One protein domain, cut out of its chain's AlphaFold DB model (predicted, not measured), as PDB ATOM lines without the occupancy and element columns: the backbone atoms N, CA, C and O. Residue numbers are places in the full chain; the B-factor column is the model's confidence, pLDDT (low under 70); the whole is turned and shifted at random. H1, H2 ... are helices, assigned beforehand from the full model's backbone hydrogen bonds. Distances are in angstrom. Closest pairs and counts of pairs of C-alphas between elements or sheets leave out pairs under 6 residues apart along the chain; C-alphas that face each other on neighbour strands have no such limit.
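This is residues 170 to 247 of the 490 residues of the protein "CG10494" of Drosophila busckii (UniProt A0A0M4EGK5). Long helix H4 forms one side, with H3 set across its first end and H5 across its other half; H1 fills the space between H3 and H5, and short H2 sits beside these three. The packing is mostly crossed. The printed part, all helix, has 78 residues with five named helices, H1 to H5 in order, and is compact: radius of gyration of the C-alphas 12.2 A, spans 36 by 26 by 20 A.

H1, residues 170 to 179, touches residues 198 to 202 alone of H3, residues 192 to 203, at a steep tilt of 65 degrees, opposite ways; closest C-alphas Phe 173 and Met 202, 6.7 A. H1 touches H5, residues 238 to 246, at a shallow tilt of 29 degrees, the same way; closest C-alphas Ile 178 and Leu 244, 6.6 A. H2, residues 183 to 187, is close but not clearly touching H1, H3 and H5. H4, residues 211 to 229, touches H3 with residues 211 to 215 alone, about perpendicular at 81 degrees; closest C-alphas Phe 195 and Pro 211, 4.8 A. Every O i to N i+4 pair is within hydrogen-bond range in H1 to H5.

H1 begins at C-alpha 170 (73.309, 112.254, 104.086); H4 is 26.8 A long; H5 ends at C-alpha 246 (91.729, 108.646, 101.742).

The C-alphas farthest apart, Lys 204 and Gly 231, are 37.1 A apart. The printed part has no cut and no long link; pLDDT is under 70 at residues 231, 233 and 247.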
ATOM      1  N   VAL A 170      71.885 112.102 103.794       89.00
ATOM      2  CA  VAL A 170      73.309 112.254 104.086       89.00
ATOM      3  C   VAL A 170      74.155 111.505 103.055       89.00
ATOM      4  O   VAL A 170      75.204 112.016 102.662       89.00
ATOM      5  N   ASP A 171      73.676 110.362 102.566       87.50
ATOM      6  CA  ASP A 171      74.327 109.599 101.501       87.50
ATOM      7  C   ASP A 171      74.299 110.369 100.190       87.50
ATOM      8  O   ASP A 171      75.334 110.524  99.550       87.50
ATOM      9  N   VAL A 172      73.158 110.965  99.832       88.00
ATOM     10  CA  VAL A 172      73.063 111.855  98.664       88.00
ATOM     11  C   VAL A 172      74.054 113.015  98.789       88.00
ATOM     12  O   VAL A 172      74.779 113.316  97.842       88.00
ATOM     13  N   PHE A 173      74.157 113.630  99.970       90.69
ATOM     14  CA  PHE A 173      75.125 114.697 100.221       90.69
ATOM     15  C   PHE A 173      76.580 114.251 100.020       90.69
ATOM     16  O   PHE A 173      77.351 114.962  99.370       90.69
ATOM     17  N   LEU A 174      76.967 113.097 100.565       89.75
ATOM     18  CA  LEU A 174      78.323 112.570 100.421       89.75
ATOM     19  C   LEU A 174      78.613 112.113  98.986       89.75
ATOM     20  O   LEU A 174      79.676 112.429  98.451       89.75
ATOM     21  N   ASN A 175      77.645 111.478  98.329       87.50
ATOM     22  CA  ASN A 175      77.746 111.045  96.939       87.50
ATOM     23  C   ASN A 175      77.936 112.224  95.985       87.50
ATOM     24  O   ASN A 175      78.762 112.133  95.086       87.50
ATOM     25  N   ILE A 176      77.266 113.362  96.206       88.31
ATOM     26  CA  ILE A 176      77.503 114.584  95.415       88.31
ATOM     27  C   ILE A 176      78.939 115.084  95.584       88.31
ATOM     28  O   ILE A 176      79.564 115.530  94.623       88.31
ATOM     29  N   ILE A 177      79.479 115.030  96.805       89.00
ATOM     30  CA  ILE A 177      80.861 115.456  97.052       89.00
ATOM     31  C   ILE A 177      81.841 114.575  96.274       89.00
ATOM     32  O   ILE A 177      82.795 115.105  95.701       89.00
ATOM     33  N   ILE A 178      81.595 113.263  96.244       85.44
ATOM     34  CA  ILE A 178      82.413 112.295  95.507       85.44
ATOM     35  C   ILE A 178      82.249 112.498  93.998       85.44
ATOM     36  O   ILE A 178      83.245 112.674  93.301       85.44
ATOM     37  N   SER A 179      81.014 112.563  93.495       85.19
ATOM     38  CA  SER A 179      80.720 112.668  92.061       85.19
ATOM     39  C   SER A 179      81.249 113.958  91.438       85.19
ATOM     40  O   SER A 179      81.578 113.988  90.259       85.19
ATOM     41  N   MET A 180      81.312 115.043  92.214       82.94
ATOM     42  CA  MET A 180      81.828 116.334  91.757       82.94
ATOM     43  C   MET A 180      83.318 116.543  92.072       82.94
ATOM     44  O   MET A 180      83.831 117.639  91.838       82.94
ATOM     45  N   GLY A 181      84.011 115.550  92.649       82.62
ATOM     46  CA  GLY A 181      85.437 115.650  92.990       82.62
ATOM     47  C   GLY A 181      85.756 116.777  93.982       82.62
ATOM     48  O   GLY A 181      86.817 117.400  93.936       82.62
ATOM     49  N   LEU A 182      84.818 117.108  94.876       85.19
ATOM     50  CA  LEU A 182      84.932 118.274  95.759       85.19
ATOM     51  C   LEU A 182      85.749 117.988  97.031       85.19
ATOM     52  O   LEU A 182      85.864 118.877  97.881       85.19
ATOM     53  N   GLN A 183      86.335 116.791  97.181       83.94
ATOM     54  CA  GLN A 183      87.025 116.371  98.409       83.94
ATOM     55  C   GLN A 183      88.193 117.309  98.751       83.94
ATOM     56  O   GLN A 183      88.228 117.920  99.824       83.94
ATOM     57  N   SER A 184      89.111 117.509  97.800       77.56
ATOM     58  CA  SER A 184      90.272 118.396  97.956       77.56
ATOM     59  C   SER A 184      89.843 119.850  98.186       77.56
ATOM     60  O   SER A 184      90.412 120.574  99.010       77.56
ATOM     61  N   ALA A 185      88.766 120.281  97.522       82.06
ATOM     62  CA  ALA A 185      88.223 121.623  97.652       82.06
ATOM     63  C   ALA A 185      87.621 121.893  99.043       82.06
ATOM     64  O   ALA A 185      87.765 123.010  99.551       82.06
ATOM     65  N   LEU A 186      86.999 120.888  99.667       85.50
ATOM     66  CA  LEU A 186      86.433 120.963 101.016       85.50
ATOM     67  C   LEU A 186      87.498 120.996 102.117       85.50
ATOM     68  O   LEU A 186      87.260 121.613 103.160       85.50
ATOM     69  N   LEU A 187      88.677 120.408 101.882       80.69
ATOM     70  CA  LEU A 187      89.803 120.433 102.823       80.69
ATOM     71  C   LEU A 187      90.489 121.810 102.918       80.69
ATOM     72  O   LEU A 187      91.157 122.106 103.912       80.69
ATOM     73  N   ARG A 188      90.293 122.693 101.929       83.94
ATOM     74  CA  ARG A 188      90.863 124.052 101.927       83.94
ATOM     75  C   ARG A 188      90.153 124.983 102.918       83.94
ATOM     76  O   ARG A 188      88.944 124.914 103.122       83.94
ATOM     77  N   LYS A 189      90.890 125.965 103.462       75.00
ATOM     78  CA  LYS A 189      90.351 126.986 104.393       75.00
ATOM     79  C   LYS A 189      89.255 127.869 103.769       75.00
ATOM     80  O   LYS A 189      88.363 128.326 104.477       75.00
ATOM     81  N   ARG A 190      89.302 128.111 102.451       79.94
ATOM     82  CA  ARG A 190      88.326 128.929 101.702       79.94
ATOM     83  C   ARG A 190      87.307 128.059 100.952       79.94
ATOM     84  O   ARG A 190      87.249 128.085  99.729       79.94
ATOM     85  N   ASN A 191      86.490 127.302 101.681       88.81
ATOM     86  CA  ASN A 191      85.521 126.351 101.112       88.81
ATOM     87  C   ASN A 191      84.057 126.849 101.105       88.81
ATOM     88  O   ASN A 191      83.153 126.117 100.713       88.81
ATOM     89  N   ALA A 192      83.795 128.108 101.475       87.81
ATOM     90  CA  ALA A 192      82.431 128.646 101.565       87.81
ATOM     91  C   ALA A 192      81.649 128.584 100.237       87.81
ATOM     92  O   ALA A 192      80.451 128.307 100.236       87.81
ATOM     93  N   LYS A 193      82.321 128.812  99.097       89.88
ATOM     94  CA  LYS A 193      81.700 128.704  97.764       89.88
ATOM     95  C   LYS A 193      81.314 127.259  97.422       89.88
ATOM     96  O   LYS A 193      80.297 127.056  96.772       89.88
ATOM     97  N   ILE A 194      82.065 126.276  97.922       90.75
ATOM     98  CA  ILE A 194      81.792 124.850  97.707       90.75
ATOM     99  C   ILE A 194      80.503 124.445  98.418       90.75
ATOM    100  O   ILE A 194      79.645 123.822  97.814       90.75
ATOM    101  N   PHE A 195      80.294 124.891  99.660       93.31
ATOM    102  CA  PHE A 195      79.032 124.625 100.358       93.31
ATOM    103  C   PHE A 195      77.827 125.314  99.709       93.31
ATOM    104  O   PHE A 195      76.732 124.758  99.733       93.31
ATOM    105  N   LYS A 196      78.008 126.494  99.095       92.38
ATOM    106  CA  LYS A 196      76.954 127.130  98.282       92.38
ATOM    107  C   LYS A 196      76.620 126.304  97.037       92.38
ATOM    108  O   LYS A 196      75.446 126.191  96.707       92.38
ATOM    109  N   LEU A 197      77.626 125.733  96.374       90.38
ATOM    110  CA  LEU A 197      77.427 124.836  95.235       90.38
ATOM    111  C   LEU A 197      76.712 123.551  95.671       90.38
ATOM    112  O   LEU A 197      75.671 123.231  95.117       90.38
ATOM    113  N   LEU A 198      77.191 122.897  96.731       91.31
ATOM    114  CA  LEU A 198      76.564 121.700  97.299       91.31
ATOM    115  C   LEU A 198      75.108 121.944  97.703       91.31
ATOM    116  O   LEU A 198      74.264 121.090  97.488       91.31
ATOM    117  N   SER A 199      74.790 123.123  98.241       93.50
ATOM    118  CA  SER A 199      73.409 123.501  98.564       93.50
ATOM    119  C   SER A 199      72.518 123.560  97.321       93.50
ATOM    120  O   SER A 199      71.398 123.063  97.362       93.50
ATOM    121  N   LYS A 200      73.025 124.089  96.199       92.44
ATOM    122  CA  LYS A 200      72.300 124.079  94.919       92.44
ATOM    123  C   LYS A 200      72.148 122.666  94.352       92.44
ATOM    124  O   LYS A 200      71.093 122.339  93.830       92.44
ATOM    125  N   GLU A 201      73.177 121.833  94.460       90.62
ATOM    126  CA  GLU A 201      73.156 120.455  93.946       90.62
ATOM    127  C   GLU A 201      72.276 119.512  94.774       90.62
ATOM    128  O   GLU A 201      71.653 118.606  94.225       90.62
ATOM    129  N   MET A 202      72.183 119.750  96.083       90.50
ATOM    130  CA  MET A 202      71.220 119.083  96.961       90.50
ATOM    131  C   MET A 202      69.786 119.530  96.646       90.50
ATOM    132  O   MET A 202      68.896 118.690  96.562       90.50
ATOM    133  N   ALA A 203      69.572 120.825  96.377       90.06
ATOM    134  CA  ALA A 203      68.263 121.358  95.993       90.06
ATOM    135  C   ALA A 203      67.735 120.773  94.669       90.06
ATOM    136  O   ALA A 203      66.534 120.584  94.532       90.06
ATOM    137  N   LYS A 204      68.622 120.435  93.719       90.75
ATOM    138  CA  LYS A 204      68.257 119.733  92.470       90.75
ATOM    139  C   LYS A 204      67.757 118.300  92.682       90.75
ATOM    140  O   LYS A 204      67.172 117.738  91.768       90.75
ATOM    141  N   ARG A 205      68.044 117.694  93.838       85.06
ATOM    142  CA  ARG A 205      67.609 116.340  94.220       85.06
ATOM    143  C   ARG A 205      66.529 116.383  95.305       85.06
ATOM    144  O   ARG A 205      66.452 115.473  96.117       85.06
ATOM    145  N   ASP A 206      65.786 117.486  95.374       83.38
ATOM    146  CA  ASP A 206      64.699 117.744  96.328       83.38
ATOM    147  C   ASP A 206      65.111 117.866  97.808       83.38
ATOM    148  O   ASP A 206      64.274 118.019  98.700       83.38
ATOM    149  N   TYR A 207      66.415 117.942  98.093       85.06
ATOM    150  CA  TYR A 207      66.942 118.147  99.442       85.06
ATOM    151  C   TYR A 207      67.378 119.598  99.665       85.06
ATOM    152  O   TYR A 207      68.537 119.992  99.510       85.06
ATOM    153  N   ASN A 208      66.436 120.435 100.092       85.38
ATOM    154  CA  ASN A 208      66.695 121.853 100.341       85.38
ATOM    155  C   ASN A 208      67.377 122.096 101.699       85.38
ATOM    156  O   ASN A 208      66.728 122.339 102.719       85.38
ATOM    157  N   LYS A 209      68.717 122.087 101.717       87.62
ATOM    158  CA  LYS A 209      69.521 122.448 102.900       87.62
ATOM    159  C   LYS A 209      70.421 123.647 102.643       87.62
ATOM    160  O   LYS A 209      71.165 123.708 101.667       87.62
ATOM    161  N   ALA A 210      70.405 124.588 103.587       86.69
ATOM    162  CA  ALA A 210      71.267 125.763 103.555       86.69
ATOM    163  C   ALA A 210      72.762 125.376 103.628       86.69
ATOM    164  O   ALA A 210      73.117 124.443 104.358       86.69
ATOM    165  N   PRO A 211      73.664 126.135 102.979       88.81
ATOM    166  CA  PRO A 211      75.093 125.807 102.907       88.81
ATOM    167  C   PRO A 211      75.756 125.668 104.286       88.81
ATOM    168  O   PRO A 211      76.620 124.816 104.485       88.81
ATOM    169  N   GLU A 212      75.322 126.455 105.274       87.38
ATOM    170  CA  GLU A 212      75.854 126.367 106.639       87.38
ATOM    171  C   GLU A 212      75.455 125.053 107.334       87.38
ATOM    172  O   GLU A 212      76.234 124.490 108.101       87.38
ATOM    173  N   LYS A 213      74.273 124.501 107.029       89.00
ATOM    174  CA  LYS A 213      73.829 123.210 107.579       89.00
ATOM    175  C   LYS A 213      74.651 122.056 107.011       89.00
ATOM    176  O   LYS A 213      75.085 121.199 107.781       89.00
ATOM    177  N   LEU A 214      74.931 122.087 105.707       90.25
ATOM    178  CA  LEU A 214      75.814 121.125 105.039       90.25
ATOM    179  C   LEU A 214      77.227 121.159 105.637       90.25
ATOM    180  O   LEU A 214      77.799 120.123 105.963       90.25
ATOM    181  N   ARG A 215      77.762 122.361 105.881       88.31
ATOM    182  CA  ARG A 215      79.068 122.547 106.525       88.31
ATOM    183  C   ARG A 215      79.122 121.957 107.930       88.31
ATOM    184  O   ARG A 215      80.090 121.277 108.274       88.31
ATOM    185  N   ILE A 216      78.101 122.215 108.745       88.25
ATOM    186  CA  ILE A 216      78.012 121.669 110.104       88.25
ATOM    187  C   ILE A 216      77.941 120.137 110.061       88.25
ATOM    188  O   ILE A 216      78.661 119.482 110.817       88.25
ATOM    189  N   LYS A 217      77.120 119.561 109.170       89.69
ATOM    190  CA  LYS A 217      76.994 118.103 109.020       89.69
ATOM    191  C   LYS A 217      78.293 117.467 108.536       89.69
ATOM    192  O   LYS A 217      78.738 116.513 109.157       89.69
ATOM    193  N   TYR A 218      78.960 118.044 107.538       89.19
ATOM    194  CA  TYR A 218      80.268 117.577 107.071       89.19
ATOM    195  C   TYR A 218      81.314 117.554 108.197       89.19
ATOM    196  O   TYR A 218      82.031 116.573 108.384       89.19
ATOM    197  N   GLN A 219      81.373 118.608 109.018       88.50
ATOM    198  CA  GLN A 219      82.272 118.624 110.176       88.50
ATOM    199  C   GLN A 219      81.897 117.581 111.232       88.50
ATOM    200  O   GLN A 219      82.788 117.052 111.894       88.50
ATOM    201  N   MET A 220      80.605 117.307 111.424       87.19
ATOM    202  CA  MET A 220      80.140 116.258 112.331       87.19
ATOM    203  C   MET A 220      80.553 114.872 111.831       87.19
ATOM    204  O   MET A 220      81.172 114.134 112.591       87.19
ATOM    205  N   LEU A 221      80.308 114.573 110.553       88.69
ATOM    206  CA  LEU A 221      80.706 113.320 109.907       88.69
ATOM    207  C   LEU A 221      82.220 113.114 109.992       88.69
ATOM    208  O   LEU A 221      82.679 112.049 110.382       88.69
ATOM    209  N   ARG A 222      83.018 114.166 109.765       86.00
ATOM    210  CA  ARG A 222      84.479 114.094 109.932       86.00
ATOM    211  C   ARG A 222      84.902 113.794 111.374       86.00
ATOM    212  O   ARG A 222      85.890 113.100 111.592       86.00
ATOM    213  N   ARG A 223      84.187 114.323 112.375       85.00
ATOM    214  CA  ARG A 223      84.443 113.991 113.788       85.00
ATOM    215  C   ARG A 223      84.059 112.545 114.103       85.00
ATOM    216  O   ARG A 223      84.812 111.904 114.824       85.00
ATOM    217  N   GLN A 224      82.938 112.054 113.573       82.19
ATOM    218  CA  GLN A 224      82.502 110.661 113.728       82.19
ATOM    219  C   GLN A 224      83.493 109.694 113.073       82.19
ATOM    220  O   GLN A 224      83.967 108.787 113.743       82.19
ATOM    221  N   TYR A 225      83.923 109.977 111.844       86.50
ATOM    222  CA  TYR A 225      84.975 109.232 111.154       86.50
ATOM    223  C   TYR A 225      86.289 109.195 111.941       86.50
ATOM    224  O   TYR A 225      86.824 108.125 112.209       86.50
ATOM    225  N   ASN A 226      86.779 110.348 112.411       83.62
ATOM    226  CA  ASN A 226      87.989 110.385 113.235       83.62
ATOM    227  C   ASN A 226      87.821 109.642 114.571       83.62
ATOM    228  O   ASN A 226      88.810 109.181 115.129       83.62
ATOM    229  N   LYS A 227      86.603 109.565 115.118       83.62
ATOM    230  CA  LYS A 227      86.321 108.796 116.336       83.62
ATOM    231  C   LYS A 227      86.373 107.295 116.041       83.62
ATOM    232  O   LYS A 227      87.090 106.590 116.736       83.62
ATOM    233  N   ALA A 228      85.687 106.843 114.993       84.12
ATOM    234  CA  ALA A 228      85.683 105.450 114.553       84.12
ATOM    235  C   ALA A 228      87.099 104.959 114.195       84.12
ATOM    236  O   ALA A 228      87.549 103.939 114.704       84.12
ATOM    237  N   LYS A 229      87.875 105.760 113.447       78.62
ATOM    238  CA  LYS A 229      89.264 105.437 113.065       78.62
ATOM    239  C   LYS A 229      90.219 105.263 114.256       78.62
ATOM    240  O   LYS A 229      91.217 104.566 114.135       78.62
ATOM    241  N   ASN A 230      89.936 105.891 115.398       76.88
ATOM    242  CA  ASN A 230      90.771 105.806 116.601       76.88
ATOM    243  C   ASN A 230      90.222 104.795 117.634       76.88
ATOM    244  O   ASN A 230      90.434 104.983 118.829       76.88
ATOM    245  N   GLY A 231      89.510 103.752 117.190       68.62
ATOM    246  CA  GLY A 231      88.988 102.686 118.060       68.62
ATOM    247  C   GLY A 231      87.589 102.948 118.628       68.62
ATOM    248  O   GLY A 231      87.237 102.409 119.672       68.62
ATOM    249  N   GLY A 232      86.805 103.811 117.979       70.94
ATOM    250  CA  GLY A 232      85.391 104.016 118.297       70.94
ATOM    251  C   GLY A 232      84.464 103.106 117.487       70.94
ATOM    252  O   GLY A 232      84.880 102.504 116.504       70.94
ATOM    253  N   GLU A 233      83.191 103.066 117.876       67.06
ATOM    254  CA  GLU A 233      82.118 102.398 117.127       67.06
ATOM    255  C   GLU A 233      82.063 102.899 115.672       67.06
ATOM    256  O   GLU A 233      82.144 104.113 115.421       67.06
ATOM    257  N   SER A 234      81.969 101.965 114.719       70.06
ATOM    258  CA  SER A 234      81.741 102.278 113.309       70.06
ATOM    259  C   SER A 234      80.378 102.959 113.142       70.06
ATOM    260  O   SER A 234      79.500 102.871 113.995       70.06
ATOM    261  N   PHE A 235      80.205 103.717 112.064       79.81
ATOM    262  CA  PHE A 235      78.940 104.392 111.778       79.81
ATOM    263  C   PHE A 235      78.584 104.207 110.308       79.81
ATOM    264  O   PHE A 235      79.471 104.012 109.484       79.81
ATOM    265  N   GLU A 236      77.299 104.327 109.982       77.75
ATOM    266  CA  GLU A 236      76.713 103.964 108.678       77.75
ATOM    267  C   GLU A 236      77.399 104.599 107.456       77.75
ATOM    268  O   GLU A 236      77.359 104.034 106.374       77.75
ATOM    269  N   HIS A 237      78.067 105.748 107.616       81.62
ATOM    270  CA  HIS A 237      78.719 106.461 106.508       81.62
ATOM    271  C   HIS A 237      80.253 106.433 106.622       81.62
ATOM    272  O   HIS A 237      80.934 107.324 106.105       81.62
ATOM    273  N   PHE A 238      80.803 105.461 107.359       82.19
ATOM    274  CA  PHE A 238      82.243 105.312 107.564       82.19
ATOM    275  C   PHE A 238      82.969 105.080 106.240       82.19
ATOM    276  O   PHE A 238      83.889 105.834 105.940       82.19
ATOM    277  N   ASP A 239      82.501 104.134 105.425       80.38
ATOM    278  CA  ASP A 239      83.147 103.747 104.165       80.38
ATOM    279  C   ASP A 239      83.135 104.889 103.142       80.38
ATOM    280  O   ASP A 239      84.156 105.212 102.535       80.38
ATOM    281  N   ILE A 240      82.001 105.588 103.025       80.69
ATOM    282  CA  ILE A 240      81.849 106.747 102.133       80.69
ATOM    283  C   ILE A 240      82.762 107.900 102.586       80.69
ATOM    284  O   ILE A 240      83.386 108.579 101.768       80.69
ATOM    285  N   MET A 241      82.883 108.131 103.901       83.75
ATOM    286  CA  MET A 241      83.794 109.140 104.451       83.75
ATOM    287  C   MET A 241      85.270 108.736 104.346       83.75
ATOM    288  O   MET A 241      86.111 109.623 104.188       83.75
ATOM    289  N   ASP A 242      85.587 107.442 104.421       79.94
ATOM    290  CA  ASP A 242      86.938 106.910 104.235       79.94
ATOM    291  C   ASP A 242      87.390 107.100 102.790       79.94
ATOM    292  O   ASP A 242      88.415 107.736 102.549       79.94
ATOM    293  N   GLN A 243      86.548 106.708 101.830       83.62
ATOM    294  CA  GLN A 243      86.767 106.956 100.408       83.62
ATOM    295  C   GLN A 243      86.947 108.454 100.120       83.62
ATOM    296  O   GLN A 243      87.809 108.842  99.340       83.62
ATOM    297  N   LEU A 244      86.174 109.320 100.779       79.44
ATOM    298  CA  LEU A 244      86.243 110.773 100.602       79.44
ATOM    299  C   LEU A 244      87.514 111.412 101.189       79.44
ATOM    300  O   LEU A 244      87.938 112.466 100.713       79.44
ATOM    301  N   LEU A 245      88.101 110.826 102.232       77.88
ATOM    302  CA  LEU A 245      89.273 111.376 102.924       77.88
ATOM    303  C   LEU A 245      90.595 110.714 102.518       77.88
ATOM    304  O   LEU A 245      91.630 111.368 102.643       77.88
ATOM    305  N   ASN A 246      90.556 109.471 102.031       70.50
ATOM    306  CA  ASN A 246      91.729 108.646 101.742       70.50
ATOM    307  C   ASN A 246      91.918 108.330 100.246       70.50
ATOM    308  O   ASN A 246      92.702 107.437  99.938       70.50
ATOM    309  N   GLN A 247      91.243 109.012  99.305       59.22
ATOM    310  CA  GLN A 247      91.524 108.766  97.881       59.22
ATOM    311  C   GLN A 247      93.032 108.923  97.561       59.22
ATOM    312  O   GLN A 247      93.595 109.985  97.850       59.22
TER     313      GLN A 247